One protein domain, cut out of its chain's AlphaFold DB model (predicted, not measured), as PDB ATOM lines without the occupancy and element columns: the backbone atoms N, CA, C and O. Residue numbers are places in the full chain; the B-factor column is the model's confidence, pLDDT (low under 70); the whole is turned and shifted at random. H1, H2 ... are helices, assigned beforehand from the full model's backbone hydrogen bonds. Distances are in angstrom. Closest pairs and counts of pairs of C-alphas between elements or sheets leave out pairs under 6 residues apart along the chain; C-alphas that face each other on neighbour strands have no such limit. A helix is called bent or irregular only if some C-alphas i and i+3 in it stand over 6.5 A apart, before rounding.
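Overview. This is residues 206 to 285 and 301 to 431 of the 515 residues of an uncharacterized protein of Candolleomyces aberdarensis (UniProt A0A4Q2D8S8). The chain is wound in stacked turns of helices, a slab of two layers in which H1, H4, H7 and H9 make one row, running the same way, and H2, H5, H8 and H10 make the other, running back. The hairpin of H1 and H2 closes one end of the stack and the hairpin of H9 and H10 the other, while the short H3 and H6 pack toward one rim; the turns are not evenly aligned, for H8 is slanted to H5. The printed part has 211 residues with ten named helices, H1 to H10 in order along the chain, and no named strand; the class is all helix. The whole is compact, with a radius of gyration of the C-alphas of 17.7 A, and spans 47 by 43 by 26 A.

Along the chain. Find C-alpha 206 at (25.570, 56.342, 6.237); from there H1 runs through residues 206 to 228, 33.5 A. H2 is residues 234 to 251, 25.6 A, and the short H3 is residues 255 to 262. H4, residues 266 to 285, covers 28.6 A and ends beside the cut at C-alpha 285, (21.987, 64.688, 48.478). Pick up the backbone again at residue 301, where H5 runs to 319, 26.0 A. Then come H6, residues 327 to 336, 14.1 A, and H7, residues 339 to 349, 15.4 A. H8, residues 355 to 372, covers 28.7 A and is irregular: C-alphas 369 and 372 are 7.0 A apart. H9, residues 374 to 395, covers 29.4 A and has a kink of 47 degrees near residue 386. H10, residues 400 to 421, covers 31.2 A and ends at C-alpha 421, (46.450, 33.052, 36.711).

Arrangement. H1, H2 and H4 to H10 form a bundle, a group of nine helices packed together. Begin at the hairpin of H1 and H2, which touch at Ile 223 and Ala 237, C-alphas 6.0 A apart, at a shallow tilt of 14 degrees, opposite ways. H3 touches H1 at residues 209 to 214 alone, with the C-alphas of Ala 213 and Phe 261 closest at 5.1 A. Look next at H4, which touches H1 at Ala 224 and Ala 274, C-alphas 5.3 A apart, the same way at a shallow tilt of 11 degrees. H5 touches H2, with the C-alphas of Ala 242 and Cys 309 closest at 6.1 A, the same way at 18 degrees. H6 touches H4 at residues 266 to 272 of H4 alone, the closest C-alphas being Leu 268 and Ala 334, 4.7 A apart. H7 touches H4, closest at the C-alphas of Pro 272 and Ala 339, 5.2 A. H8 touches H5 at a steep tilt of 38 degrees, closest at the C-alphas of Glu 304 and Glu 356, 6.6 A. H9 touches H7, the same way at a shallow tilt of 4 degrees, with the C-alphas of Thr 341 and Ala 383 closest at 6.0 A. H10 touches H8, closest at the C-alphas of Val 372 and Ala 416, 5.8 A. H1 and H10 are apart. In H1, H2, H3, H6, H7 and H10 every O i to N i+4 pair is within hydrogen-bond range; in H4 it is 15 of 16, in H5 13 of 15, in H8 11 of 14 and in H9 12 of 18.

Size, cuts and confidence. The C-alphas farthest apart are those of Ser 207 and Glu 397, at 54.5 A. Residues 286 to 300 are not printed, and C-alphas 285 and 301 are 14.7 A apart across this cut. Of the links that are printed whole, the one from H5 to H6 is short and the others are tight. The mean pLDDT of the printed part is 78.6; look for values under 70 at 63 residues, among them residues 319 to 325 and 383 to 431.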
ATOM      1  N   LYS A 206      24.791  57.005   5.171       89.06
ATOM      2  CA  LYS A 206      25.570  56.342   6.237       89.06
ATOM      3  C   LYS A 206      26.237  57.330   7.203       89.06
ATOM      4  O   LYS A 206      26.429  57.003   8.374       89.06
ATOM      5  N   SER A 207      26.640  58.513   6.732       91.62
ATOM      6  CA  SER A 207      27.236  59.541   7.593       91.62
ATOM      7  C   SER A 207      26.196  60.173   8.517       91.62
ATOM      8  O   SER A 207      26.502  60.403   9.686       91.62
ATOM      9  N   LYS A 208      24.964  60.386   8.036       91.56
ATOM     10  CA  LYS A 208      23.845  60.889   8.843       91.56
ATOM     11  C   LYS A 208      23.443  59.885   9.922       91.56
ATOM     12  O   LYS A 208      23.349  60.277  11.079       91.56
ATOM     13  N   LEU A 209      23.338  58.598   9.587       91.75
ATOM     14  CA  LEU A 209      23.078  57.532  10.562       91.75
ATOM     15  C   LEU A 209      24.155  57.467  11.661       91.75
ATOM     16  O   LEU A 209      23.837  57.447  12.847       91.75
ATOM     17  N   LYS A 210      25.444  57.506  11.292       91.38
ATOM     18  CA  LYS A 210      26.541  57.564  12.278       91.38
ATOM     19  C   LYS A 210      26.476  58.819  13.151       91.38
ATOM     20  O   LYS A 210      26.753  58.752  14.347       91.38
ATOM     21  N   LYS A 211      26.124  59.965  12.561       93.06
ATOM     22  CA  LYS A 211      25.955  61.222  13.295       93.06
ATOM     23  C   LYS A 211      24.792  61.130  14.282       93.06
ATOM     24  O   LYS A 211      24.957  61.569  15.413       93.06
ATOM     25  N   LEU A 212      23.671  60.522  13.891       93.38
ATOM     26  CA  LEU A 212      22.529  60.271  14.771       93.38
ATOM     27  C   LEU A 212      22.926  59.393  15.965       93.38
ATOM     28  O   LEU A 212      22.669  59.778  17.103       93.38
ATOM     29  N   ALA A 213      23.622  58.279  15.718       92.56
ATOM     30  CA  ALA A 213      24.123  57.400  16.774       92.56
ATOM     31  C   ALA A 213      25.029  58.150  17.769       92.56
ATOM     32  O   ALA A 213      24.832  58.075  18.980       92.56
ATOM     33  N   CYS A 214      25.973  58.953  17.265       94.06
ATOM     34  CA  CYS A 214      26.833  59.796  18.099       94.06
ATOM     35  C   CYS A 214      26.039  60.846  18.894       94.06
ATOM     36  O   CYS A 214      26.302  61.051  20.075       94.06
ATOM     37  N   VAL A 215      25.039  61.482  18.277       94.69
ATOM     38  CA  VAL A 215      24.183  62.470  18.946       94.69
ATOM     39  C   VAL A 215      23.398  61.837  20.086       94.69
ATOM     40  O   VAL A 215      23.299  62.457  21.138       94.69
ATOM     41  N   ILE A 216      22.891  60.613  19.930       94.75
ATOM     42  CA  ILE A 216      22.189  59.901  21.005       94.75
ATOM     43  C   ILE A 216      23.115  59.652  22.203       94.75
ATOM     44  O   ILE A 216      22.725  59.936  23.332       94.75
ATOM     45  N   VAL A 217      24.364  59.242  21.971       94.81
ATOM     46  CA  VAL A 217      25.365  59.119  23.047       94.81
ATOM     47  C   VAL A 217      25.608  60.463  23.736       94.81
ATOM     48  O   VAL A 217      25.465  60.575  24.952       94.81
ATOM     49  N   CYS A 218      25.870  61.519  22.962       94.50
ATOM     50  CA  CYS A 218      26.075  62.856  23.517       94.50
ATOM     51  C   CYS A 218      24.846  63.376  24.281       94.50
ATOM     52  O   CYS A 218      24.993  64.181  25.198       94.50
ATOM     53  N   ARG A 219      23.626  62.956  23.920       94.56
ATOM     54  CA  ARG A 219      22.387  63.320  24.626       94.56
ATOM     55  C   ARG A 219      22.329  62.684  26.015       94.56
ATOM     56  O   ARG A 219      21.959  63.388  26.952       94.56
ATOM     57  N   MET A 220      22.741  61.419  26.153       95.31
ATOM     58  CA  MET A 220      22.847  60.724  27.448       95.31
ATOM     59  C   MET A 220      23.857  61.410  28.374       95.31
ATOM     60  O   MET A 220      23.567  61.694  29.534       95.31
ATOM     61  N   GLU A 221      25.035  61.736  27.845       94.88
ATOM     62  CA  GLU A 221      26.079  62.421  28.612       94.88
ATOM     63  C   GLU A 221      25.640  63.833  29.021       94.88
ATOM     64  O   GLU A 221      25.844  64.259  30.157       94.88
ATOM     65  N   ASN A 222      24.988  64.562  28.110       94.44
ATOM     66  CA  ASN A 222      24.544  65.927  28.360       94.44
ATOM     67  C   ASN A 222      23.430  65.998  29.414       94.44
ATOM     68  O   ASN A 222      23.469  66.885  30.262       94.44
ATOM     69  N   ILE A 223      22.454  65.077  29.407       95.69
ATOM     70  CA  ILE A 223      21.412  65.077  30.446       95.69
ATOM     71  C   ILE A 223      21.996  64.755  31.828       95.69
ATOM     72  O   ILE A 223      21.622  65.398  32.812       95.69
ATOM     73  N   ALA A 224      22.972  63.846  31.899       96.12
ATOM     74  CA  ALA A 224      23.685  63.540  33.135       96.12
ATOM     75  C   ALA A 224      24.522  64.732  33.641       96.12
ATOM     76  O   ALA A 224      24.501  65.031  34.836       96.12
ATOM     77  N   ASP A 225      25.216  65.463  32.758       95.19
ATOM     78  CA  ASP A 225      25.950  66.690  33.121       95.19
ATOM     79  C   ASP A 225      24.999  67.808  33.585       95.19
ATOM     80  O   ASP A 225      25.260  68.453  34.602       95.19
ATOM     81  N   LEU A 226      23.865  68.015  32.904       93.81
ATOM     82  CA  LEU A 226      22.844  68.985  33.323       93.81
ATOM     83  C   LEU A 226      22.277  68.653  34.708       93.81
ATOM     84  O   LEU A 226      22.098  69.559  35.526       93.81
ATOM     85  N   HIS A 227      22.024  67.374  34.990       94.88
ATOM     86  CA  HIS A 227      21.576  66.918  36.308       94.88
ATOM     87  C   HIS A 227      22.656  67.122  37.372       94.88
ATOM     88  O   HIS A 227      22.385  67.701  38.422       94.88
ATOM     89  N   THR A 228      23.905  66.774  37.060       95.00
ATOM     90  CA  THR A 228      25.054  66.953  37.965       95.00
ATOM     91  C   THR A 228      25.275  68.422  38.332       95.00
ATOM     92  O   THR A 228      25.644  68.742  39.462       95.00
ATOM     93  N   ARG A 229      24.976  69.341  37.408       94.31
ATOM     94  CA  ARG A 229      24.996  70.798  37.627       94.31
ATOM     95  C   ARG A 229      23.725  71.354  38.265       94.31
ATOM     96  O   ARG A 229      23.633  72.563  38.460       94.31
ATOM     97  N   LYS A 230      22.754  70.498  38.594       93.19
ATOM     98  CA  LYS A 230      21.454  70.858  39.181       93.19
ATOM     99  C   LYS A 230      20.605  71.770  38.285       93.19
ATOM    100  O   LYS A 230      19.781  72.532  38.781       93.19
ATOM    101  N   HIS A 231      20.788  71.695  36.965       92.56
ATOM    102  CA  HIS A 231      19.943  72.402  35.993       92.56
ATOM    103  C   HIS A 231      18.639  71.658  35.680       92.56
ATOM    104  O   HIS A 231      17.695  72.270  35.185       92.56
ATOM    105  N   VAL A 232      18.582  70.353  35.957       93.62
ATOM    106  CA  VAL A 232      17.379  69.520  35.816       93.62
ATOM    107  C   VAL A 232      17.174  68.673  37.065       93.62
ATOM    108  O   VAL A 232      18.133  68.351  37.765       93.62
ATOM    109  N   SER A 233      15.922  68.303  37.336       92.12
ATOM    110  CA  SER A 233      15.588  67.376  38.419       92.12
ATOM    111  C   SER A 233      15.971  65.937  38.068       92.12
ATOM    112  O   SER A 233      16.066  65.574  36.892       92.12
ATOM    113  N   THR A 234      16.143  65.099  39.092       92.56
ATOM    114  CA  THR A 234      16.369  63.652  38.942       92.56
ATOM    115  C   THR A 234      15.255  63.002  38.117       92.56
ATOM    116  O   THR A 234      15.540  62.298  37.153       92.56
ATOM    117  N   SER A 235      13.987  63.311  38.414       91.69
ATOM    118  CA  SER A 235      12.839  62.759  37.678       91.69
ATOM    119  C   SER A 235      12.846  63.139  36.196       91.69
ATOM    120  O   SER A 235      12.564  62.291  35.355       91.69
ATOM    121  N   PHE A 236      13.206  64.385  35.856       93.88
ATOM    122  CA  PHE A 236      13.321  64.799  34.455       93.88
ATOM    123  C   PHE A 236      14.454  64.045  33.750       93.88
ATOM    124  O   PHE A 236      14.267  63.552  32.641       93.88
ATOM    125  N   ALA A 237      15.618  63.927  34.396       95.25
ATOM    126  CA  ALA A 237      16.769  63.233  33.827       95.25
ATOM    127  C   ALA A 237      16.482  61.744  33.574       95.25
ATOM    128  O   ALA A 237      16.773  61.246  32.488       95.25
ATOM    129  N   MET A 238      15.862  61.052  34.536       94.88
ATOM    130  CA  MET A 238      15.507  59.635  34.402       94.88
ATOM    131  C   MET A 238      14.432  59.404  33.338       94.88
ATOM    132  O   MET A 238      14.584  58.512  32.506       94.88
ATOM    133  N   LEU A 239      13.396  60.248  33.293       93.50
ATOM    134  CA  LEU A 239      12.362  60.169  32.261       93.50
ATOM    135  C   LEU A 239      12.942  60.406  30.862       93.50
ATOM    136  O   LEU A 239      12.648  59.656  29.933       93.50
ATOM    137  N   TYR A 240      13.824  61.398  30.723       95.19
ATOM    138  CA  TYR A 240      14.529  61.671  29.472       95.19
ATOM    139  C   TYR A 240      15.403  60.490  29.037       95.19
ATOM    140  O   TYR A 240      15.395  60.120  27.865       95.19
ATOM    141  N   MET A 241      16.141  59.878  29.971       96.00
ATOM    142  CA  MET A 241      16.955  58.690  29.693       96.00
ATOM    143  C   MET A 241      16.092  57.517  29.230       96.00
ATOM    144  O   MET A 241      16.402  56.919  28.203       96.00
ATOM    145  N   ALA A 242      14.991  57.221  29.923       94.94
ATOM    146  CA  ALA A 242      14.080  56.145  29.544       94.94
ATOM    147  C   ALA A 242      13.506  56.352  28.131       94.94
ATOM    148  O   ALA A 242      13.572  55.450  27.300       94.94
ATOM    149  N   GLN A 243      13.026  57.561  27.830       94.19
ATOM    150  CA  GLN A 243      12.512  57.919  26.505       94.19
ATOM    151  C   GLN A 243      13.577  57.833  25.406       94.19
ATOM    152  O   GLN A 243      13.295  57.416  24.284       94.19
ATOM    153  N   LEU A 244      14.820  58.211  25.716       95.50
ATOM    154  CA  LEU A 244      15.929  58.124  24.771       95.50
ATOM    155  C   LEU A 244      16.314  56.666  24.468       95.50
ATOM    156  O   LEU A 244      16.675  56.347  23.333       95.50
ATOM    157  N   LEU A 245      16.238  55.784  25.467       95.38
ATOM    158  CA  LEU A 245      16.487  54.351  25.307       95.38
ATOM    159  C   LEU A 245      15.386  53.668  24.500       95.38
ATOM    160  O   LEU A 245      15.699  52.890  23.601       95.38
ATOM    161  N   ASP A 246      14.133  54.019  24.774       93.75
ATOM    162  CA  ASP A 246      12.971  53.553  24.025       93.75
ATOM    163  C   ASP A 246      13.045  53.981  22.553       93.75
ATOM    164  O   ASP A 246      12.988  53.147  21.648       93.75
ATOM    165  N   LEU A 247      13.332  55.262  22.297       94.06
ATOM    166  CA  LEU A 247      13.599  55.764  20.948       94.06
ATOM    167  C   LEU A 247      14.736  54.985  20.276       94.06
ATOM    168  O   LEU A 247      14.643  54.628  19.105       94.06
ATOM    169  N   THR A 248      15.827  54.719  21.003       93.38
ATOM    170  CA  THR A 248      16.959  53.978  20.437       93.38
ATOM    171  C   THR A 248      16.545  52.569  20.038       93.38
ATOM    172  O   THR A 248      16.914  52.146  18.948       93.38
ATOM    173  N   LEU A 249      15.770  51.870  20.873       91.06
ATOM    174  CA  LEU A 249      15.279  50.521  20.592       91.06
ATOM    175  C   LEU A 249      14.477  50.476  19.285       91.06
ATOM    176  O   LEU A 249      14.731  49.607  18.453       91.06
ATOM    177  N   HIS A 250      13.595  51.451  19.065       90.12
ATOM    178  CA  HIS A 250      12.821  51.555  17.829       90.12
ATOM    179  C   HIS A 250      13.662  51.978  16.611       90.12
ATOM    180  O   HIS A 250      13.311  51.687  15.474       90.12
ATOM    181  N   LEU A 251      14.792  52.667  16.797       89.44
ATOM    182  CA  LEU A 251      15.661  53.063  15.682       89.44
ATOM    183  C   LEU A 251      16.540  51.917  15.161       89.44
ATOM    184  O   LEU A 251      16.969  51.953  14.006       89.44
ATOM    185  N   VAL A 252      16.834  50.914  15.988       87.56
ATOM    186  CA  VAL A 252      17.817  49.860  15.686       87.56
ATOM    187  C   VAL A 252      17.200  48.577  15.109       87.56
ATOM    188  O   VAL A 252      17.770  47.501  15.242       87.56
ATOM    189  N   GLU A 253      16.063  48.673  14.422       82.44
ATOM    190  CA  GLU A 253      15.383  47.511  13.822       82.44
ATOM    191  C   GLU A 253      16.151  46.864  12.662       82.44
ATOM    192  O   GLU A 253      16.018  45.665  12.418       82.44
ATOM    193  N   GLU A 254      16.985  47.630  11.957       81.88
ATOM    194  CA  GLU A 254      17.796  47.134  10.848       81.88
ATOM    195  C   GLU A 254      19.257  46.862  11.259       81.88
ATOM    196  O   GLU A 254      19.837  47.504  12.140       81.88
ATOM    197  N   GLN A 255      19.916  45.916  10.581       78.38
ATOM    198  CA  GLN A 255      21.267  45.460  10.944       78.38
ATOM    199  C   GLN A 255      22.342  46.544  10.756       78.38
ATOM    200  O   GLN A 255      23.279  46.663  11.548       78.38
ATOM    201  N   ASN A 256      22.213  47.352   9.707       82.62
ATOM    202  CA  ASN A 256      23.012  48.557   9.452       82.62
ATOM    203  C   ASN A 256      22.857  49.605  10.574       82.62
ATOM    204  O   ASN A 256      23.860  50.213  10.958       82.62
ATOM    205  N   HIS A 257      21.649  49.805  11.112       87.12
ATOM    206  CA  HIS A 257      21.377  50.698  12.238       87.12
ATOM    207  C   HIS A 257      22.024  50.139  13.497       87.12
ATOM    208  O   HIS A 257      22.843  50.819  14.110       87.12
ATOM    209  N   TRP A 258      21.800  48.860  13.799       86.38
ATOM    210  CA  TRP A 258      22.457  48.180  14.912       86.38
ATOM    211  C   TRP A 258      23.983  48.363  14.884       86.38
ATOM    212  O   TRP A 258      24.608  48.788  15.859       86.38
ATOM    213  N   ALA A 259      24.593  48.137  13.718       85.62
ATOM    214  CA  ALA A 259      26.017  48.355  13.514       85.62
ATOM    215  C   ALA A 259      26.437  49.822  13.701       85.62
ATOM    216  O   ALA A 259      27.529  50.078  14.194       85.62
ATOM    217  N   ALA A 260      25.620  50.802  13.324       87.50
ATOM    218  CA  ALA A 260      25.962  52.209  13.518       87.50
ATOM    219  C   ALA A 260      25.970  52.623  14.999       87.50
ATOM    220  O   ALA A 260      26.836  53.403  15.390       87.50
ATOM    221  N   PHE A 261      25.050  52.085  15.801       87.75
ATOM    222  CA  PHE A 261      24.908  52.414  17.221       87.75
ATOM    223  C   PHE A 261      25.896  51.665  18.120       87.75
ATOM    224  O   PHE A 261      26.509  52.265  19.001       87.75
ATOM    225  N   PHE A 262      26.086  50.366  17.880       86.31
ATOM    226  CA  PHE A 262      26.781  49.484  18.824       86.31
ATOM    227  C   PHE A 262      28.174  49.038  18.369       86.31
ATOM    228  O   PHE A 262      28.917  48.450  19.154       86.31
ATOM    229  N   LYS A 263      28.572  49.302  17.114       79.75
ATOM    230  CA  LYS A 263      29.944  48.995  16.664       79.75
ATOM    231  C   LYS A 263      30.971  49.925  17.299       79.75
ATOM    232  O   LYS A 263      32.127  49.528  17.451       79.75
ATOM    233  N   SER A 264      30.573  51.161  17.602       75.44
ATOM    234  CA  SER A 264      31.365  52.072  18.419       75.44
ATOM    235  C   SER A 264      31.145  51.766  19.889       75.44
ATOM    236  O   SER A 264      30.015  51.650  20.355       75.44
ATOM    237  N   ASP A 265      32.247  51.720  20.618       75.88
ATOM    238  CA  ASP A 265      32.310  51.371  22.033       75.88
ATOM    239  C   ASP A 265      31.582  52.400  22.933       75.88
ATOM    240  O   ASP A 265      31.317  52.148  24.104       75.88
ATOM    241  N   SER A 266      31.214  53.559  22.377       85.06
ATOM    242  CA  SER A 266      30.699  54.727  23.090       85.06
ATOM    243  C   SER A 266      29.278  54.583  23.632       85.06
ATOM    244  O   SER A 266      28.988  55.144  24.677       85.06
ATOM    245  N   PHE A 267      28.369  53.859  22.968       91.81
ATOM    246  CA  PHE A 267      26.973  53.803  23.429       91.81
ATOM    247  C   PHE A 267      26.818  52.977  24.710       91.81
ATOM    248  O   PHE A 267      26.303  53.463  25.716       91.81
ATOM    249  N   LEU A 268      27.295  51.728  24.682       91.88
ATOM    250  CA  LEU A 268      27.158  50.807  25.813       91.88
ATOM    251  C   LEU A 268      28.013  51.221  27.010       91.88
ATOM    252  O   LEU A 268      27.666  50.865  28.128       91.88
ATOM    253  N   SER A 269      29.071  52.004  26.794       93.25
ATOM    254  CA  SER A 269      29.851  52.590  27.885       93.25
ATOM    255  C   SER A 269      29.225  53.877  28.443       93.25
ATOM    256  O   SER A 269      29.209  54.071  29.660       93.25
ATOM    257  N   ALA A 270      28.653  54.743  27.597       95.12
ATOM    258  CA  ALA A 270      28.048  55.999  28.040       95.12
ATOM    259  C   ALA A 270      26.777  55.793  28.869       95.12
ATOM    260  O   ALA A 270      26.565  56.520  29.835       95.12
ATOM    261  N   LEU A 271      25.942  54.805  28.529       95.56
ATOM    262  CA  LEU A 271      24.675  54.583  29.228       95.56
ATOM    263  C   LEU A 271      24.867  54.270  30.730       95.56
ATOM    264  O   LEU A 271      24.335  55.020  31.554       95.56
ATOM    265  N   PRO A 272      25.635  53.238  31.141       95.81
ATOM    266  CA  PRO A 272      25.877  52.987  32.558       95.81
ATOM    267  C   PRO A 272      26.590  54.155  33.250       95.81
ATOM    268  O   PRO A 272      26.253  54.481  34.386       95.81
ATOM    269  N   SER A 273      27.520  54.820  32.558       96.06
ATOM    270  CA  SER A 273      28.248  55.977  33.087       96.06
ATOM    271  C   SER A 273      27.315  57.154  33.404       96.06
ATOM    272  O   SER A 273      27.353  57.707  34.508       96.06
ATOM    273  N   ALA A 274      26.404  57.486  32.486       96.62
ATOM    274  CA  ALA A 274      25.399  58.529  32.667       96.62
ATOM    275  C   ALA A 274      24.457  58.212  33.842       96.62
ATOM    276  O   ALA A 274      24.240  59.065  34.705       96.62
ATOM    277  N   LEU A 275      23.959  56.971  33.928       96.69
ATOM    278  CA  LEU A 275      23.104  56.518  35.034       96.69
ATOM    279  C   LEU A 275      23.832  56.564  36.385       96.69
ATOM    280  O   LEU A 275      23.262  57.012  37.379       96.69
ATOM    281  N   LEU A 276      25.107  56.164  36.433       95.19
ATOM    282  CA  LEU A 276      25.935  56.268  37.635       95.19
ATOM    283  C   LEU A 276      26.136  57.722  38.069       95.19
ATOM    284  O   LEU A 276      26.148  57.995  39.272       95.19
ATOM    285  N   SER A 277      26.288  58.644  37.114       95.69
ATOM    286  CA  SER A 277      26.428  60.076  37.398       95.69
ATOM    287  C   SER A 277      25.161  60.651  38.030       95.69
ATOM    288  O   SER A 277      25.256  61.322  39.057       95.69
ATOM    289  N   ILE A 278      23.988  60.329  37.470       94.69
ATOM    290  CA  ILE A 278      22.683  60.735  38.017       94.69
ATOM    291  C   ILE A 278      22.489  60.150  39.423       94.69
ATOM    292  O   ILE A 278      22.194  60.881  40.369       94.69
ATOM    293  N   ALA A 279      22.746  58.848  39.592       92.38
ATOM    294  CA  ALA A 279      22.614  58.172  40.879       92.38
ATOM    295  C   ALA A 279      23.534  58.764  41.956       92.38
ATOM    296  O   ALA A 279      23.142  58.883  43.114       92.38
ATOM    297  N   ARG A 280      24.769  59.145  41.598       91.62
ATOM    298  CA  ARG A 280      25.742  59.697  42.554       91.62
ATOM    299  C   ARG A 280      25.241  60.990  43.194       91.62
ATOM    300  O   ARG A 280      25.350  61.131  44.406       91.62
ATOM    301  N   VAL A 281      24.701  61.905  42.394       88.94
ATOM    302  CA  VAL A 281      24.204  63.207  42.870       88.94
ATOM    303  C   VAL A 281      23.055  63.018  43.861       88.94
ATOM    304  O   VAL A 281      23.007  63.704  44.879       88.94
ATOM    305  N   GLU A 282      22.170  62.055  43.597       85.75
ATOM    306  CA  GLU A 282      21.065  61.716  44.498       85.75
ATOM    307  C   GLU A 282      21.575  61.105  45.812       85.75
ATOM    308  O   GLU A 282      21.182  61.524  46.898       85.75
ATOM    309  N   MET A 283      22.527  60.168  45.736       84.31
ATOM    310  CA  MET A 283      23.142  59.576  46.928       84.31
ATOM    311  C   MET A 283      23.844  60.627  47.803       84.31
ATOM    312  O   MET A 283      23.742  60.575  49.025       84.31
ATOM    313  N   GLU A 284      24.553  61.581  47.194       85.75
ATOM    314  CA  GLU A 284      25.215  62.681  47.907       85.75
ATOM    315  C   GLU A 284      24.205  63.639  48.552       85.75
ATOM    316  O   GLU A 284      24.441  64.117  49.662       85.75
ATOM    317  N   ALA A 285      23.065  63.889  47.901       81.31
ATOM    318  CA  ALA A 285      21.987  64.688  48.478       81.31
ATOM    319  C   ALA A 285      21.377  64.018  49.723       81.31
ATOM    320  O   ALA A 285      21.102  64.703  50.708       81.31
ATOM    321  N   ARG A 301      12.753  54.626  44.648       87.75
ATOM    322  CA  ARG A 301      12.230  54.997  43.329       87.75
ATOM    323  C   ARG A 301      13.310  55.287  42.284       87.75
ATOM    324  O   ARG A 301      13.181  54.849  41.147       87.75
ATOM    325  N   ILE A 302      14.399  55.977  42.644       90.25
ATOM    326  CA  ILE A 302      15.492  56.209  41.678       90.25
ATOM    327  C   ILE A 302      16.144  54.888  41.251       90.25
ATOM    328  O   ILE A 302      16.491  54.720  40.084       90.25
ATOM    329  N   TRP A 303      16.298  53.932  42.170       92.38
ATOM    330  CA  TRP A 303      16.874  52.630  41.841       92.38
ATOM    331  C   TRP A 303      15.920  51.785  41.000       92.38
ATOM    332  O   TRP A 303      16.390  51.090  40.105       92.38
ATOM    333  N   GLU A 304      14.607  51.894  41.205       93.00
ATOM    334  CA  GLU A 304      13.599  51.310  40.310       93.00
ATOM    335  C   GLU A 304      13.723  51.868  38.883       93.00
ATOM    336  O   GLU A 304      13.855  51.094  37.931       93.00
ATOM    337  N   ASP A 305      13.787  53.195  38.735       94.00
ATOM    338  CA  ASP A 305      13.959  53.859  37.434       94.00
ATOM    339  C   ASP A 305      15.288  53.455  36.761       94.00
ATOM    340  O   ASP A 305      15.364  53.256  35.542       94.00
ATOM    341  N   ILE A 306      16.359  53.288  37.546       95.19
ATOM    342  CA  ILE A 306      17.653  52.799  37.054       95.19
ATOM    343  C   ILE A 306      17.541  51.350  36.582       95.19
ATOM    344  O   ILE A 306      18.040  51.041  35.500       95.19
ATOM    345  N   VAL A 307      16.893  50.459  37.340       94.25
ATOM    346  CA  VAL A 307      16.718  49.062  36.915       94.25
ATOM    347  C   VAL A 307      15.873  48.987  35.640       94.25
ATOM    348  O   VAL A 307      16.210  48.218  34.735       94.25
ATOM    349  N   ALA A 308      14.856  49.842  35.495       94.00
ATOM    350  CA  ALA A 308      14.108  49.973  34.247       94.00
ATOM    351  C   ALA A 308      15.026  50.339  33.062       94.00
ATOM    352  O   ALA A 308      14.918  49.740  31.994       94.00
ATOM    353  N   CYS A 309      16.001  51.232  33.261       94.81
ATOM    354  CA  CYS A 309      17.014  51.542  32.247       94.81
ATOM    355  C   CYS A 309      18.009  50.382  32.013       94.81
ATOM    356  O   CYS A 309      18.421  50.139  30.878       94.81
ATOM    357  N   VAL A 310      18.375  49.618  33.051       92.19
ATOM    358  CA  VAL A 310      19.261  48.438  32.941       92.19
ATOM    359  C   VAL A 310      18.656  47.351  32.047       92.19
ATOM    360  O   VAL A 310      19.398  46.655  31.351       92.19
ATOM    361  N   ARG A 311      17.323  47.244  31.972       92.44
ATOM    362  CA  ARG A 311      16.639  46.331  31.034       92.44
ATOM    363  C   ARG A 311      17.043  46.575  29.577       92.44
ATOM    364  O   ARG A 311      17.168  45.620  28.808       92.44
ATOM    365  N   TYR A 312      17.338  47.819  29.204       91.38
ATOM    366  CA  TYR A 312      17.848  48.144  27.872       91.38
ATOM    367  C   TYR A 312      19.289  47.673  27.669       91.38
ATOM    368  O   TYR A 312      19.602  47.149  26.607       91.38
ATOM    369  N   ILE A 313      20.156  47.765  28.687       89.62
ATOM    370  CA  ILE A 313      21.528  47.221  28.611       89.62
ATOM    371  C   ILE A 313      21.475  45.722  28.308       89.62
ATOM    372  O   ILE A 313      22.169  45.253  27.410       89.62
ATOM    373  N   VAL A 314      20.617  44.985  29.017       84.31
ATOM    374  CA  VAL A 314      20.397  43.552  28.777       84.31
ATOM    375  C   VAL A 314      19.905  43.317  27.359       84.31
ATOM    376  O   VAL A 314      20.419  42.447  26.656       84.31
ATOM    377  N   THR A 315      18.937  44.126  26.930       84.56
ATOM    378  CA  THR A 315      18.346  44.014  25.600       84.56
ATOM    379  C   THR A 315      19.420  44.149  24.517       84.56
ATOM    380  O   THR A 315      19.578  43.259  23.675       84.56
ATOM    381  N   PHE A 316      20.228  45.208  24.620       86.00
ATOM    382  CA  PHE A 316      21.286  45.548  23.676       86.00
ATOM    383  C   PHE A 316      22.498  44.605  23.727       86.00
ATOM    384  O   PHE A 316      23.133  44.405  22.695       86.00
ATOM    385  N   CYS A 317      22.830  44.027  24.888       81.69
ATOM    386  CA  CYS A 317      23.987  43.133  25.033       81.69
ATOM    387  C   CYS A 317      23.671  41.660  24.747       81.69
ATOM    388  O   CYS A 317      24.552  40.942  24.284       81.69
ATOM    389  N   PHE A 318      22.459  41.192  25.063       74.50
ATOM    390  CA  PHE A 318      22.171  39.753  25.125       74.50
ATOM    391  C   PHE A 318      21.010  39.291  24.245       74.50
ATOM    392  O   PHE A 318      21.011  38.139  23.817       74.50
ATOM    393  N   THR A 319      20.005  40.134  23.990       62.66
ATOM    394  CA  THR A 319      18.744  39.655  23.384       62.66
ATOM    395  C   THR A 319      18.584  39.999  21.908       62.66
ATOM    396  O   THR A 319      17.915  39.273  21.175       62.66
ATOM    397  N   CYS A 320      19.217  41.070  21.434       60.44
ATOM    398  CA  CYS A 320      19.063  41.501  20.050       60.44
ATOM    399  C   CYS A 320      20.027  40.740  19.130       60.44
ATOM    400  O   CYS A 320      21.172  41.128  18.919       60.44
ATOM    401  N   GLY A 321      19.532  39.628  18.580       49.97
ATOM    402  CA  GLY A 321      20.248  38.659  17.739       49.97
ATOM    403  C   GLY A 321      20.669  39.134  16.340       49.97
ATOM    404  O   GLY A 321      20.700  38.336  15.405       49.97
ATOM    405  N   MET A 322      21.010  40.410  16.158       55.06
ATOM    406  CA  MET A 322      21.438  40.963  14.869       55.06
ATOM    407  C   MET A 322      22.938  40.701  14.661       55.06
ATOM    408  O   MET A 322      23.780  41.586  14.821       55.06
ATOM    409  N   GLY A 323      23.260  39.441  14.343       50.38
ATOM    410  CA  GLY A 323      24.560  38.760  14.470       50.38
ATOM    411  C   GLY A 323      25.757  39.285  13.662       50.38
ATOM    412  O   GLY A 323      26.422  38.517  12.975       50.38
ATOM    413  N   THR A 324      26.072  40.578  13.756       60.97
ATOM    414  CA  THR A 324      27.320  41.167  13.218       60.97
ATOM    415  C   THR A 324      28.265  41.702  14.285       60.97
ATOM    416  O   THR A 324      29.431  41.959  13.983       60.97
ATOM    417  N   ILE A 325      27.798  41.877  15.521       68.94
ATOM    418  CA  ILE A 325      28.619  42.349  16.635       68.94
ATOM    419  C   ILE A 325      28.735  41.212  17.644       68.94
ATOM    420  O   ILE A 325      27.725  40.656  18.059       68.94
ATOM    421  N   SER A 326      29.971  40.873  18.022       76.12
ATOM    422  CA  SER A 326      30.247  39.852  19.040       76.12
ATOM    423  C   SER A 326      29.602  40.260  20.378       76.12
ATOM    424  O   SER A 326      29.904  41.359  20.868       76.12
ATOM    425  N   PRO A 327      28.759  39.408  20.996       77.31
ATOM    426  CA  PRO A 327      28.172  39.668  22.312       77.31
ATOM    427  C   PRO A 327      29.231  39.962  23.377       77.31
ATOM    428  O   PRO A 327      29.060  40.860  24.198       77.31
ATOM    429  N   LEU A 328      30.389  39.292  23.308       80.19
ATOM    430  CA  LEU A 328      31.528  39.558  24.191       80.19
ATOM    431  C   LEU A 328      31.986  41.018  24.110       80.19
ATOM    432  O   LEU A 328      32.291  41.640  25.129       80.19
ATOM    433  N   ARG A 329      32.015  41.587  22.903       83.19
ATOM    434  CA  ARG A 329      32.391  42.988  22.706       83.19
ATOM    435  C   ARG A 329      31.354  43.930  23.317       83.19
ATOM    436  O   ARG A 329      31.740  44.891  23.972       83.19
ATOM    437  N   GLN A 330      30.064  43.650  23.140       84.81
ATOM    438  CA  GLN A 330      28.990  44.457  23.729       84.81
ATOM    439  C   GLN A 330      29.037  44.421  25.260       84.81
ATOM    440  O   GLN A 330      29.000  45.466  25.906       84.81
ATOM    441  N   VAL A 331      29.215  43.225  25.825       86.62
ATOM    442  CA  VAL A 331      29.399  43.020  27.263       86.62
ATOM    443  C   VAL A 331      30.610  43.792  27.767       86.62
ATOM    444  O   VAL A 331      30.469  44.558  28.713       86.62
ATOM    445  N   SER A 332      31.774  43.654  27.122       88.19
ATOM    446  CA  SER A 332      32.982  44.404  27.493       88.19
ATOM    447  C   SER A 332      32.718  45.906  27.564       88.19
ATOM    448  O   SER A 332      33.094  46.535  28.541       88.19
ATOM    449  N   HIS A 333      32.013  46.475  26.586       89.94
ATOM    450  CA  HIS A 333      31.744  47.917  26.553       89.94
ATOM    451  C   HIS A 333      30.786  48.376  27.642       89.94
ATOM    452  O   HIS A 333      30.990  49.430  28.241       89.94
ATOM    453  N   ALA A 334      29.758  47.577  27.929       92.69
ATOM    454  CA  ALA A 334      28.878  47.834  29.061       92.69
ATOM    455  C   ALA A 334      29.652  47.776  30.389       92.69
ATOM    456  O   ALA A 334      29.460  48.626  31.263       92.69
ATOM    457  N   LEU A 335      30.565  46.810  30.531       92.00
ATOM    458  CA  LEU A 335      31.443  46.694  31.694       92.00
ATOM    459  C   LEU A 335      32.379  47.901  31.834       92.00
ATOM    460  O   LEU A 335      32.477  48.441  32.935       92.00
ATOM    461  N   ASP A 336      32.997  48.350  30.742       90.94
ATOM    462  CA  ASP A 336      33.885  49.522  30.706       90.94
ATOM    463  C   ASP A 336      33.147  50.813  31.100       90.94
ATOM    464  O   ASP A 336      33.713  51.687  31.755       90.94
ATOM    465  N   GLY A 337      31.853  50.912  30.775       90.69
ATOM    466  CA  GLY A 337      30.971  51.991  31.234       90.69
ATOM    467  C   GLY A 337      30.595  51.947  32.714       90.69
ATOM    468  O   GLY A 337      30.008  52.900  33.226       90.69
ATOM    469  N   GLY A 338      30.894  50.848  33.412       93.19
ATOM    470  CA  GLY A 338      30.533  50.649  34.814       93.19
ATOM    471  C   GLY A 338      29.203  49.925  35.038       93.19
ATOM    472  O   GLY A 338      28.621  50.068  36.115       93.19
ATOM    473  N   ALA A 339      28.712  49.121  34.083       93.81
ATOM    474  CA  ALA A 339      27.465  48.360  34.253       93.81
ATOM    475  C   ALA A 339      27.456  47.496  35.525       93.81
ATOM    476  O   ALA A 339      26.461  47.493  36.246       93.81
ATOM    477  N   LEU A 340      28.565  46.827  35.872       90.25
ATOM    478  CA  LEU A 340      28.633  46.059  37.126       90.25
ATOM    479  C   LEU A 340      28.538  46.946  38.357       90.25
ATOM    480  O   LEU A 340      27.867  46.578  39.310       90.25
ATOM    481  N   THR A 341      29.186  48.110  38.360       91.19
ATOM    482  CA  THR A 341      29.063  49.057  39.471       91.19
ATOM    483  C   THR A 341      27.619  49.520  39.621       91.19
ATOM    484  O   THR A 341      27.119  49.582  40.741       91.19
ATOM    485  N   LEU A 342      26.935  49.795  38.509       93.00
ATOM    486  CA  LEU A 342      25.529  50.187  38.501       93.00
ATOM    487  C   LEU A 342      24.629  49.079  39.066       93.00
ATOM    488  O   LEU A 342      23.845  49.340  39.976       93.00
ATOM    489  N   ILE A 343      24.784  47.840  38.587       91.62
ATOM    490  CA  ILE A 343      24.006  46.680  39.050       91.62
ATOM    491  C   ILE A 343      24.281  46.400  40.531       91.62
ATOM    492  O   ILE A 343      23.344  46.250  41.310       91.62
ATOM    493  N   SER A 344      25.550  46.405  40.948       86.94
ATOM    494  CA  SER A 344      25.933  46.250  42.354       86.94
ATOM    495  C   SER A 344      25.281  47.315  43.231       86.94
ATOM    496  O   SER A 344      24.786  46.991  44.305       86.94
ATOM    497  N   LYS A 345      25.218  48.573  42.773       88.38
ATOM    498  CA  LYS A 345      24.525  49.635  43.508       88.38
ATOM    499  C   LYS A 345      23.006  49.437  43.563       88.38
ATOM    500  O   LYS A 345      22.403  49.755  44.584       88.38
ATOM    501  N   CYS A 346      22.383  48.887  42.523       90.00
ATOM    502  CA  CYS A 346      20.966  48.514  42.588       90.00
ATOM    503  C   CYS A 346      20.749  47.459  43.680       90.00
ATOM    504  O   CYS A 346      19.876  47.617  44.527       90.00
ATOM    505  N   LEU A 347      21.603  46.433  43.726       85.62
ATOM    506  CA  LEU A 347      21.537  45.378  44.739       85.62
ATOM    507  C   LEU A 347      21.813  45.890  46.164       85.62
ATOM    508  O   LEU A 347      21.264  45.341  47.112       85.62
ATOM    509  N   THR A 348      22.641  46.928  46.347       83.19
ATOM    510  CA  THR A 348      22.895  47.529  47.677       83.19
ATOM    511  C   THR A 348      21.762  48.404  48.181       83.19
ATOM    512  O   THR A 348      21.654  48.582  49.391       83.19
ATOM    513  N   ASN A 349      20.969  48.994  47.287       85.12
ATOM    514  CA  ASN A 349      19.972  49.997  47.662       85.12
ATOM    515  C   ASN A 349      18.520  49.521  47.508       85.12
ATOM    516  O   ASN A 349      17.623  50.169  48.042       85.12
ATOM    517  N   LEU A 350      18.273  48.404  46.819       83.56
ATOM    518  CA  LEU A 350      16.960  47.762  46.764       83.56
ATOM    519  C   LEU A 350      16.864  46.652  47.821       83.56
ATOM    520  O   LEU A 350      17.799  45.858  47.953       83.56
ATOM    521  N   PRO A 351      15.744  46.542  48.560       80.56
ATOM    522  CA  PRO A 351      15.567  45.447  49.501       80.56
ATOM    523  C   PRO A 351      15.377  44.115  48.749       80.56
ATOM    524  O   PRO A 351      14.760  44.107  47.682       80.56
ATOM    525  N   PRO A 352      15.823  42.967  49.302       76.31
ATOM    526  CA  PRO A 352      15.685  41.661  48.648       76.31
ATOM    527  C   PRO A 352      14.250  41.252  48.307       76.31
ATOM    528  O   PRO A 352      14.041  40.442  47.410       76.31
ATOM    529  N   SER A 353      13.266  41.784  49.036       76.12
ATOM    530  CA  SER A 353      11.841  41.554  48.789       76.12
ATOM    531  C   SER A 353      11.296  42.326  47.582       76.12
ATOM    532  O   SER A 353      10.179  42.051  47.149       76.12
ATOM    533  N   HIS A 354      12.047  43.291  47.042       83.12
ATOM    534  CA  HIS A 354      11.618  44.102  45.908       83.12
ATOM    535  C   HIS A 354      11.747  43.322  44.586       83.12
ATOM    536  O   HIS A 354      12.806  42.745  44.333       83.12
ATOM    537  N   PRO A 355      10.749  43.341  43.681       85.56
ATOM    538  CA  PRO A 355      10.811  42.594  42.416       85.56
ATOM    539  C   PRO A 355      12.009  42.983  41.532       85.56
ATOM    540  O   PRO A 355      12.630  42.130  40.895       85.56
ATOM    541  N   GLU A 356      12.387  44.265  41.534       89.81
ATOM    542  CA  GLU A 356      13.542  44.755  40.768       89.81
ATOM    543  C   GLU A 356      14.893  44.258  41.318       89.81
ATOM    544  O   GLU A 356      15.860  44.171  40.559       89.81
ATOM    545  N   PHE A 357      14.973  43.851  42.595       84.44
ATOM    546  CA  PHE A 357      16.184  43.239  43.156       84.44
ATOM    547  C   PHE A 357      16.483  41.905  42.467       84.44
ATOM    548  O   PHE A 357      17.596  41.687  41.987       84.44
ATOM    549  N   SER A 358      15.478  41.030  42.348       78.44
ATOM    550  CA  SER A 358      15.614  39.738  41.666       78.44
ATOM    551  C   SER A 358      16.014  39.908  40.199       78.44
ATOM    552  O   SER A 358      16.817  39.127  39.683       78.44
ATOM    553  N   TYR A 359      15.498  40.946  39.529       84.94
ATOM    554  CA  TYR A 359      15.898  41.262  38.161       84.94
ATOM    555  C   TYR A 359      17.363  41.708  38.086       84.94
ATOM    556  O   TYR A 359      18.136  41.097  37.352       84.94
ATOM    557  N   ALA A 360      17.777  42.705  38.876       86.56
ATOM    558  CA  ALA A 360      19.167  43.169  38.916       86.56
ATOM    559  C   ALA A 360      20.145  42.021  39.225       86.56
ATOM    560  O   ALA A 360      21.218  41.923  38.627       86.56
ATOM    561  N   LEU A 361      19.740  41.107  40.106       78.31
ATOM    562  CA  LEU A 361      20.517  39.937  40.484       78.31
ATOM    563  C   LEU A 361      20.674  38.947  39.318       78.31
ATOM    564  O   LEU A 361      21.772  38.442  39.077       78.31
ATOM    565  N   LYS A 362      19.605  38.714  38.549       77.62
ATOM    566  CA  LYS A 362      19.663  37.920  37.316       77.62
ATOM    567  C   LYS A 362      20.619  38.546  36.299       77.62
ATOM    568  O   LYS A 362      21.479  37.842  35.781       77.62
ATOM    569  N   VAL A 363      20.526  39.859  36.086       81.81
ATOM    570  CA  VAL A 363      21.415  40.587  35.166       81.81
ATOM    571  C   VAL A 363      22.875  40.478  35.602       81.81
ATOM    572  O   VAL A 363      23.753  40.258  34.770       81.81
ATOM    573  N   TYR A 364      23.156  40.568  36.905       80.56
ATOM    574  CA  TYR A 364      24.502  40.330  37.427       80.56
ATOM    575  C   TYR A 364      25.020  38.929  37.051       80.56
ATOM    576  O   TYR A 364      26.166  38.782  36.624       80.56
ATOM    577  N   GLY A 365      24.161  37.909  37.160       68.88
ATOM    578  CA  GLY A 365      24.446  36.544  36.715       68.88
ATOM    579  C   GLY A 365      24.706  36.428  35.208       68.88
ATOM    580  O   GLY A 365      25.631  35.720  34.808       68.88
ATOM    581  N   ASP A 366      23.957  37.159  34.379       76.94
ATOM    582  CA  ASP A 366      24.146  37.175  32.922       76.94
ATOM    583  C   ASP A 366      25.526  37.739  32.545       76.94
ATOM    584  O   ASP A 366      26.246  37.139  31.747       76.94
ATOM    585  N   PHE A 367      25.961  38.835  33.179       76.25
ATOM    586  CA  PHE A 367      27.324  39.350  33.002       76.25
ATOM    587  C   PHE A 367      28.382  38.379  33.550       76.25
ATOM    588  O   PHE A 367      29.454  38.241  32.956       76.25
ATOM    589  N   LEU A 368      28.107  37.700  34.670       69.94
ATOM    590  CA  LEU A 368      29.049  36.762  35.288       69.94
ATOM    591  C   LEU A 368      29.401  35.609  34.349       69.94
ATOM    592  O   LEU A 368      30.552  35.170  34.334       69.94
ATOM    593  N   ALA A 369      28.447  35.141  33.539       67.00
ATOM    594  CA  ALA A 369      28.685  34.086  32.555       67.00
ATOM    595  C   ALA A 369      29.831  34.426  31.581       67.00
ATOM    596  O   ALA A 369      30.487  33.527  31.056       67.00
ATOM    597  N   TYR A 370      30.131  35.715  31.392       70.00
ATOM    598  CA  TYR A 370      31.222  36.185  30.545       70.00
ATOM    599  C   TYR A 370      32.568  36.276  31.270       70.00
ATOM    600  O   TYR A 370      33.564  36.557  30.618       70.00
ATOM    601  N   THR A 371      32.675  36.009  32.575       65.81
ATOM    602  CA  THR A 371      33.965  36.054  33.306       65.81
ATOM    603  C   THR A 371      34.989  35.011  32.860       65.81
ATOM    604  O   THR A 371      36.146  35.074  33.263       65.81
ATOM    605  N   VAL A 372      34.604  34.071  31.996       59.94
ATOM    606  CA  VAL A 372      35.537  33.151  31.330       59.94
ATOM    607  C   VAL A 372      36.511  33.865  30.381       59.94
ATOM    608  O   VAL A 372      37.557  33.303  30.063       59.94
ATOM    609  N   TYR A 373      36.196  35.092  29.949       63.09
ATOM    610  CA  TYR A 373      37.059  35.901  29.089       63.09
ATOM    611  C   TYR A 373      37.921  36.863  29.906       63.09
ATOM    612  O   TYR A 373      37.448  37.547  30.811       63.09
ATOM    613  N   GLU A 374      39.192  36.991  29.530       69.12
ATOM    614  CA  GLU A 374      40.140  37.908  30.178       69.12
ATOM    615  C   GLU A 374      39.638  39.359  30.177       69.12
ATOM    616  O   GLU A 374      39.677  40.046  31.201       69.12
ATOM    617  N   ARG A 375      39.099  39.795  29.034       73.62
ATOM    618  CA  ARG A 375      38.644  41.171  28.811       73.62
ATOM    619  C   ARG A 375      37.542  41.610  29.778       73.62
ATOM    620  O   ARG A 375      37.477  42.775  30.140       73.62
ATOM    621  N   THR A 376      36.680  40.691  30.200       75.00
ATOM    622  CA  THR A 376      35.571  40.971  31.124       75.00
ATOM    623  C   THR A 376      35.986  40.750  32.576       75.00
ATOM    624  O   THR A 376      35.536  41.482  33.458       75.00
ATOM    625  N   MET A 377      36.878  39.787  32.838       72.88
ATOM    626  CA  MET A 377      37.355  39.457  34.183       72.88
ATOM    627  C   MET A 377      37.981  40.661  34.902       72.88
ATOM    628  O   MET A 377      37.736  40.859  36.095       72.88
ATOM    629  N   GLY A 378      38.738  41.496  34.182       75.19
ATOM    630  CA  GLY A 378      39.362  42.700  34.744       75.19
ATOM    631  C   GLY A 378      38.367  43.643  35.437       75.19
ATOM    632  O   GLY A 378      38.667  44.175  36.505       75.19
ATOM    633  N   SER A 379      37.155  43.777  34.892       78.69
ATOM    634  CA  SER A 379      36.093  44.639  35.434       78.69
ATOM    635  C   SER A 379      35.327  43.996  36.598       78.69
ATOM    636  O   SER A 379      34.739  44.694  37.427       78.69
ATOM    637  N   PHE A 380      35.352  42.664  36.704       72.62
ATOM    638  CA  PHE A 380      34.653  41.913  37.749       72.62
ATOM    639  C   PHE A 380      35.373  41.911  39.095       72.62
ATOM    640  O   PHE A 380      34.714  41.927  40.134       72.62
ATOM    641  N   ILE A 381      36.709  41.899  39.106       71.31
ATOM    642  CA  ILE A 381      37.489  41.808  40.351       71.31
ATOM    643  C   ILE A 381      37.172  42.977  41.309       71.31
ATOM    644  O   ILE A 381      36.824  42.700  42.462       71.31
ATOM    645  N   PRO A 382      37.200  44.258  40.877       70.81
ATOM    646  CA  PRO A 382      36.887  45.382  41.761       70.81
ATOM    647  C   PRO A 382      35.416  45.395  42.198       70.81
ATOM    648  O   PRO A 382      35.114  45.639  43.365       70.81
ATOM    649  N   ALA A 383      34.488  45.091  41.282       68.81
ATOM    650  CA  ALA A 383      33.053  45.094  41.569       68.81
ATOM    651  C   ALA A 383      32.660  43.998  42.575       68.81
ATOM    652  O   ALA A 383      31.885  44.244  43.503       68.81
ATOM    653  N   ASN A 384      33.237  42.803  42.427       67.62
ATOM    654  CA  ASN A 384      32.977  41.679  43.316       67.62
ATOM    655  C   ASN A 384      33.506  41.951  44.730       67.62
ATOM    656  O   ASN A 384      32.803  41.665  45.696       67.62
ATOM    657  N   GLN A 385      34.690  42.565  44.859       69.12
ATOM    658  CA  GLN A 385      35.234  42.964  46.161       69.12
ATOM    659  C   GLN A 385      34.250  43.858  46.927       69.12
ATOM    660  O   GLN A 385      33.946  43.548  48.079       69.12
ATOM    661  N   VAL A 386      33.681  44.879  46.273       66.25
ATOM    662  CA  VAL A 386      32.691  45.800  46.866       66.25
ATOM    663  C   VAL A 386      31.408  45.076  47.293       66.25
ATOM    664  O   VAL A 386      30.920  45.289  48.405       66.25
ATOM    665  N   MET A 387      30.869  44.183  46.455       64.25
ATOM    666  CA  MET A 387      29.677  43.409  46.825       64.25
ATOM    667  C   MET A 387      29.933  42.454  47.993       64.25
ATOM    668  O   MET A 387      29.072  42.285  48.858       64.25
ATOM    669  N   THR A 388      31.119  41.839  48.062       63.81
ATOM    670  CA  THR A 388      31.445  40.922  49.160       63.81
ATOM    671  C   THR A 388      31.615  41.600  50.516       63.81
ATOM    672  O   THR A 388      31.325  40.958  51.522       63.81
ATOM    673  N   THR A 389      32.047  42.862  50.581       58.66
ATOM    674  CA  THR A 389      32.215  43.576  51.859       58.66
ATOM    675  C   THR A 389      30.929  44.225  52.365       58.66
ATOM    676  O   THR A 389      30.694  44.194  53.572       58.66
ATOM    677  N   ALA A 390      30.095  44.785  51.481       55.31
ATOM    678  CA  ALA A 390      28.898  45.531  51.882       55.31
ATOM    679  C   ALA A 390      27.606  44.691  51.882       55.31
ATOM    680  O   ALA A 390      26.807  44.805  52.808       55.31
ATOM    681  N   LEU A 391      27.404  43.828  50.876       52.69
ATOM    682  CA  LEU A 391      26.129  43.133  50.640       52.69
ATOM    683  C   LEU A 391      26.009  41.799  51.375       52.69
ATOM    684  O   LEU A 391      24.968  41.464  51.933       52.69
ATOM    685  N   VAL A 392      27.089  41.015  51.376       53.09
ATOM    686  CA  VAL A 392      27.102  39.664  51.968       53.09
ATOM    687  C   VAL A 392      26.850  39.711  53.472       53.09
ATOM    688  O   VAL A 392      26.260  38.782  54.015       53.09
ATOM    689  N   LYS A 393      27.259  40.795  54.139       53.16
ATOM    690  CA  LYS A 393      27.120  40.943  55.588       53.16
ATOM    691  C   LYS A 393      25.714  41.376  56.022       53.16
ATOM    692  O   LYS A 393      25.321  41.025  57.122       53.16
ATOM    693  N   SER A 394      24.964  42.103  55.187       54.84
ATOM    694  CA  SER A 394      23.610  42.587  55.514       54.84
ATOM    695  C   SER A 394      22.488  41.744  54.896       54.84
ATOM    696  O   SER A 394      21.476  41.508  55.549       54.84
ATOM    697  N   LEU A 395      22.659  41.256  53.660       53.34
ATOM    698  CA  LEU A 395      21.631  40.499  52.927       53.34
ATOM    699  C   LEU A 395      21.801  38.984  53.034       53.34
ATOM    700  O   LEU A 395      20.829  38.240  52.898       53.34
ATOM    701  N   GLY A 396      23.027  38.516  53.301       53.12
ATOM    702  CA  GLY A 396      23.304  37.098  53.517       53.12
ATOM    703  C   GLY A 396      22.464  36.516  54.654       53.12
ATOM    704  O   GLY A 396      22.053  35.371  54.567       53.12
ATOM    705  N   GLU A 397      22.131  37.294  55.679       54.66
ATOM    706  CA  GLU A 397      21.316  36.827  56.809       54.66
ATOM    707  C   GLU A 397      19.810  36.739  56.487       54.66
ATOM    708  O   GLU A 397      19.069  36.102  57.230       54.66
ATOM    709  N   GLN A 398      19.351  37.337  55.378       55.12
ATOM    710  CA  GLN A 398      17.923  37.542  55.089       55.12
ATOM    711  C   GLN A 398      17.389  36.743  53.888       55.12
ATOM    712  O   GLN A 398      16.177  36.568  53.776       55.12
ATOM    713  N   SER A 399      18.248  36.247  52.986       60.91
ATOM    714  CA  SER A 399      17.811  35.487  51.803       60.91
ATOM    715  C   SER A 399      18.725  34.299  51.488       60.91
ATOM    716  O   SER A 399      19.897  34.453  51.131       60.91
ATOM    717  N   GLN A 400      18.157  33.091  51.566       61.62
ATOM    718  CA  GLN A 400      18.848  31.839  51.246       61.62
ATOM    719  C   GLN A 400      19.203  31.745  49.750       61.62
ATOM    720  O   GLN A 400      20.281  31.266  49.396       61.62
ATOM    721  N   GLU A 401      18.350  32.268  48.861       55.97
ATOM    722  CA  GLU A 401      18.622  32.343  47.417       55.97
ATOM    723  C   GLU A 401      19.835  33.230  47.116       55.97
ATOM    724  O   GLU A 401      20.708  32.858  46.326       55.97
ATOM    725  N   PHE A 402      19.933  34.373  47.801       57.19
ATOM    726  CA  PHE A 402      21.070  35.276  47.681       57.19
ATOM    727  C   PHE A 402      22.370  34.619  48.173       57.19
ATOM    728  O   PHE A 402      23.395  34.700  47.494       57.19
ATOM    729  N   GLN A 403      22.336  33.898  49.302       62.09
ATOM    730  CA  GLN A 403      23.494  33.136  49.785       62.09
ATOM    731  C   GLN A 403      23.955  32.071  48.780       62.09
ATOM    732  O   GLN A 403      25.146  32.002  48.466       62.09
ATOM    733  N   HIS A 404      23.034  31.257  48.251       61.00
ATOM    734  CA  HIS A 404      23.366  30.224  47.265       61.00
ATOM    735  C   HIS A 404      23.989  30.823  46.007       61.00
ATOM    736  O   HIS A 404      25.012  30.323  45.525       61.00
ATOM    737  N   MET A 405      23.432  31.928  45.513       57.59
ATOM    738  CA  MET A 405      23.989  32.618  44.362       57.59
ATOM    739  C   MET A 405      25.371  33.191  44.654       57.59
ATOM    740  O   MET A 405      26.278  32.970  43.862       57.59
ATOM    741  N   MET A 406      25.573  33.865  45.790       58.00
ATOM    742  CA  MET A 406      26.878  34.425  46.157       58.00
ATOM    743  C   MET A 406      27.951  33.350  46.352       58.00
ATOM    744  O   MET A 406      29.115  33.578  46.021       58.00
ATOM    745  N   CYS A 407      27.586  32.169  46.852       61.12
ATOM    746  CA  CYS A 407      28.484  31.017  46.909       61.12
ATOM    747  C   CYS A 407      28.860  30.527  45.503       61.12
ATOM    748  O   CYS A 407      30.048  30.375  45.212       61.12
ATOM    749  N   GLY A 408      27.878  30.358  44.609       53.91
ATOM    750  CA  GLY A 408      28.124  30.026  43.200       53.91
ATOM    751  C   GLY A 408      28.962  31.089  42.482       53.91
ATOM    752  O   GLY A 408      29.863  30.762  41.711       53.91
ATOM    753  N   LEU A 409      28.738  32.361  42.811       53.91
ATOM    754  CA  LEU A 409      29.479  33.507  42.304       53.91
ATOM    755  C   LEU A 409      30.951  33.436  42.690       53.91
ATOM    756  O   LEU A 409      31.829  33.465  41.832       53.91
ATOM    757  N   LYS A 410      31.220  33.307  43.996       58.66
ATOM    758  CA  LYS A 410      32.575  33.194  44.538       58.66
ATOM    759  C   LYS A 410      33.292  31.997  43.929       58.66
ATOM    760  O   LYS A 410      34.447  32.143  43.538       58.66
ATOM    761  N   ALA A 411      32.615  30.856  43.800       56.44
ATOM    762  CA  ALA A 411      33.177  29.665  43.171       56.44
ATOM    763  C   ALA A 411      33.512  29.899  41.689       56.44
ATOM    764  O   ALA A 411      34.606  29.545  41.254       56.44
ATOM    765  N   THR A 412      32.622  30.547  40.934       52.28
ATOM    766  CA  THR A 412      32.804  30.832  39.498       52.28
ATOM    767  C   THR A 412      33.947  31.817  39.265       52.28
ATOM    768  O   THR A 412      34.874  31.506  38.522       52.28
ATOM    769  N   VAL A 413      33.944  32.959  39.963       54.22
ATOM    770  CA  VAL A 413      35.011  33.970  39.866       54.22
ATOM    771  C   VAL A 413      36.355  33.386  40.304       54.22
ATOM    772  O   VAL A 413      37.355  33.596  39.626       54.22
ATOM    773  N   SER A 414      36.394  32.614  41.397       58.03
ATOM    774  CA  SER A 414      37.636  31.975  41.867       58.03
ATOM    775  C   SER A 414      38.154  30.931  40.879       58.03
ATOM    776  O   SER A 414      39.356  30.859  40.641       58.03
ATOM    777  N   SER A 415      37.257  30.148  40.274       52.97
ATOM    778  CA  SER A 415      37.620  29.157  39.256       52.97
ATOM    779  C   SER A 415      38.180  29.832  38.008       52.97
ATOM    780  O   SER A 415      39.238  29.444  37.516       52.97
ATOM    781  N   ALA A 416      37.521  30.886  37.532       52.03
ATOM    782  CA  ALA A 416      37.972  31.644  36.376       52.03
ATOM    783  C   ALA A 416      39.295  32.392  36.653       52.03
ATOM    784  O   ALA A 416      40.191  32.369  35.812       52.03
ATOM    785  N   LEU A 417      39.490  32.945  37.858       53.03
ATOM    786  CA  LEU A 417      40.780  33.485  38.314       53.03
ATOM    787  C   LEU A 417      41.878  32.415  38.345       53.03
ATOM    788  O   LEU A 417      43.010  32.690  37.954       53.03
ATOM    789  N   GLY A 418      41.560  31.202  38.800       56.03
ATOM    790  CA  GLY A 418      42.492  30.073  38.814       56.03
ATOM    791  C   GLY A 418      42.952  29.679  37.410       56.03
ATOM    792  O   GLY A 418      44.145  29.476  37.188       56.03
ATOM    793  N   VAL A 419      42.027  29.646  36.445       51.97
ATOM    794  CA  VAL A 419      42.340  29.419  35.025       51.97
ATOM    795  C   VAL A 419      43.197  30.557  34.469       51.97
ATOM    796  O   VAL A 419      44.205  30.300  33.815       51.97
ATOM    797  N   TYR A 420      42.835  31.805  34.766       52.00
ATOM    798  CA  TYR A 420      43.502  32.998  34.248       52.00
ATOM    799  C   TYR A 420      44.935  33.182  34.773       52.00
ATOM    800  O   TYR A 420      45.856  33.489  34.016       52.00
ATOM    801  N   ASN A 421      45.141  32.946  36.069       55.31
ATOM    802  CA  ASN A 421      46.450  33.052  36.711       55.31
ATOM    803  C   ASN A 421      47.376  31.868  36.375       55.31
ATOM    804  O   ASN A 421      48.574  31.926  36.654       55.31
ATOM    805  N   GLY A 422      46.851  30.801  35.763       53.09
ATOM    806  CA  GLY A 422      47.639  29.683  35.258       53.09
ATOM    807  C   GLY A 422      48.464  30.063  34.021       53.09
ATOM    808  O   GLY A 422      47.983  30.728  33.107       53.09
ATOM    809  N   VAL A 423      49.710  29.581  33.947       44.00
ATOM    810  CA  VAL A 423      50.670  29.846  32.847       44.00
ATOM    811  C   VAL A 423      50.112  29.467  31.459       44.00
ATOM    812  O   VAL A 423      50.501  30.051  30.448       44.00
ATOM    813  N   THR A 424      49.165  28.529  31.402       43.00
ATOM    814  CA  THR A 424      48.455  28.082  30.194       43.00
ATOM    815  C   THR A 424      47.201  28.902  29.849       43.00
ATOM    816  O   THR A 424      46.822  28.932  28.680       43.00
ATOM    817  N   GLY A 425      46.580  29.604  30.806       39.72
ATOM    818  CA  GLY A 425      45.340  30.367  30.600       39.72
ATOM    819  C   GLY A 425      45.515  31.611  29.729       39.72
ATOM    820  O   GLY A 425      44.689  31.875  28.855       39.72
ATOM    821  N   LYS A 426      46.658  32.300  29.864       42.12
ATOM    822  CA  LYS A 426      46.999  33.506  29.084       42.12
ATOM    823  C   LYS A 426      47.094  33.293  27.567       42.12
ATOM    824  O   LYS A 426      47.045  34.258  26.823       42.12
ATOM    825  N   ARG A 427      47.260  32.053  27.085       39.53
ATOM    826  CA  ARG A 427      47.335  31.751  25.636       39.53
ATOM    827  C   ARG A 427      46.011  31.281  25.029       39.53
ATOM    828  O   ARG A 427      45.896  31.239  23.810       39.53
ATOM    829  N   VAL A 428      45.040  30.891  25.857       40.25
ATOM    830  CA  VAL A 428      43.774  30.279  25.414       40.25
ATOM    831  C   VAL A 428      42.608  31.274  25.494       40.25
ATOM    832  O   VAL A 428      41.690  31.190  24.683       40.25
ATOM    833  N   GLY A 429      42.669  32.258  26.400       36.62
ATOM    834  CA  GLY A 429      41.587  33.223  26.647       36.62
ATOM    835  C   GLY A 429      41.219  34.151  25.480       36.62
ATOM    836  O   GLY A 429      40.093  34.636  25.440       36.62
ATOM    837  N   GLU A 430      42.111  34.364  24.506       37.72
ATOM    838  CA  GLU A 430      41.878  35.304  23.393       37.72
ATOM    839  C   GLU A 430      41.161  34.695  22.171       37.72
ATOM    840  O   GLU A 430      40.749  35.433  21.280       37.72
ATOM    841  N   ARG A 431      41.003  33.363  22.088       37.59
ATOM    842  CA  ARG A 431      40.429  32.679  20.901       37.59
ATOM    843  C   ARG A 431      39.138  31.906  21.165       37.59
ATOM    844  O   ARG A 431      38.637  31.222  20.276       37.59
TER     845      ARG A 431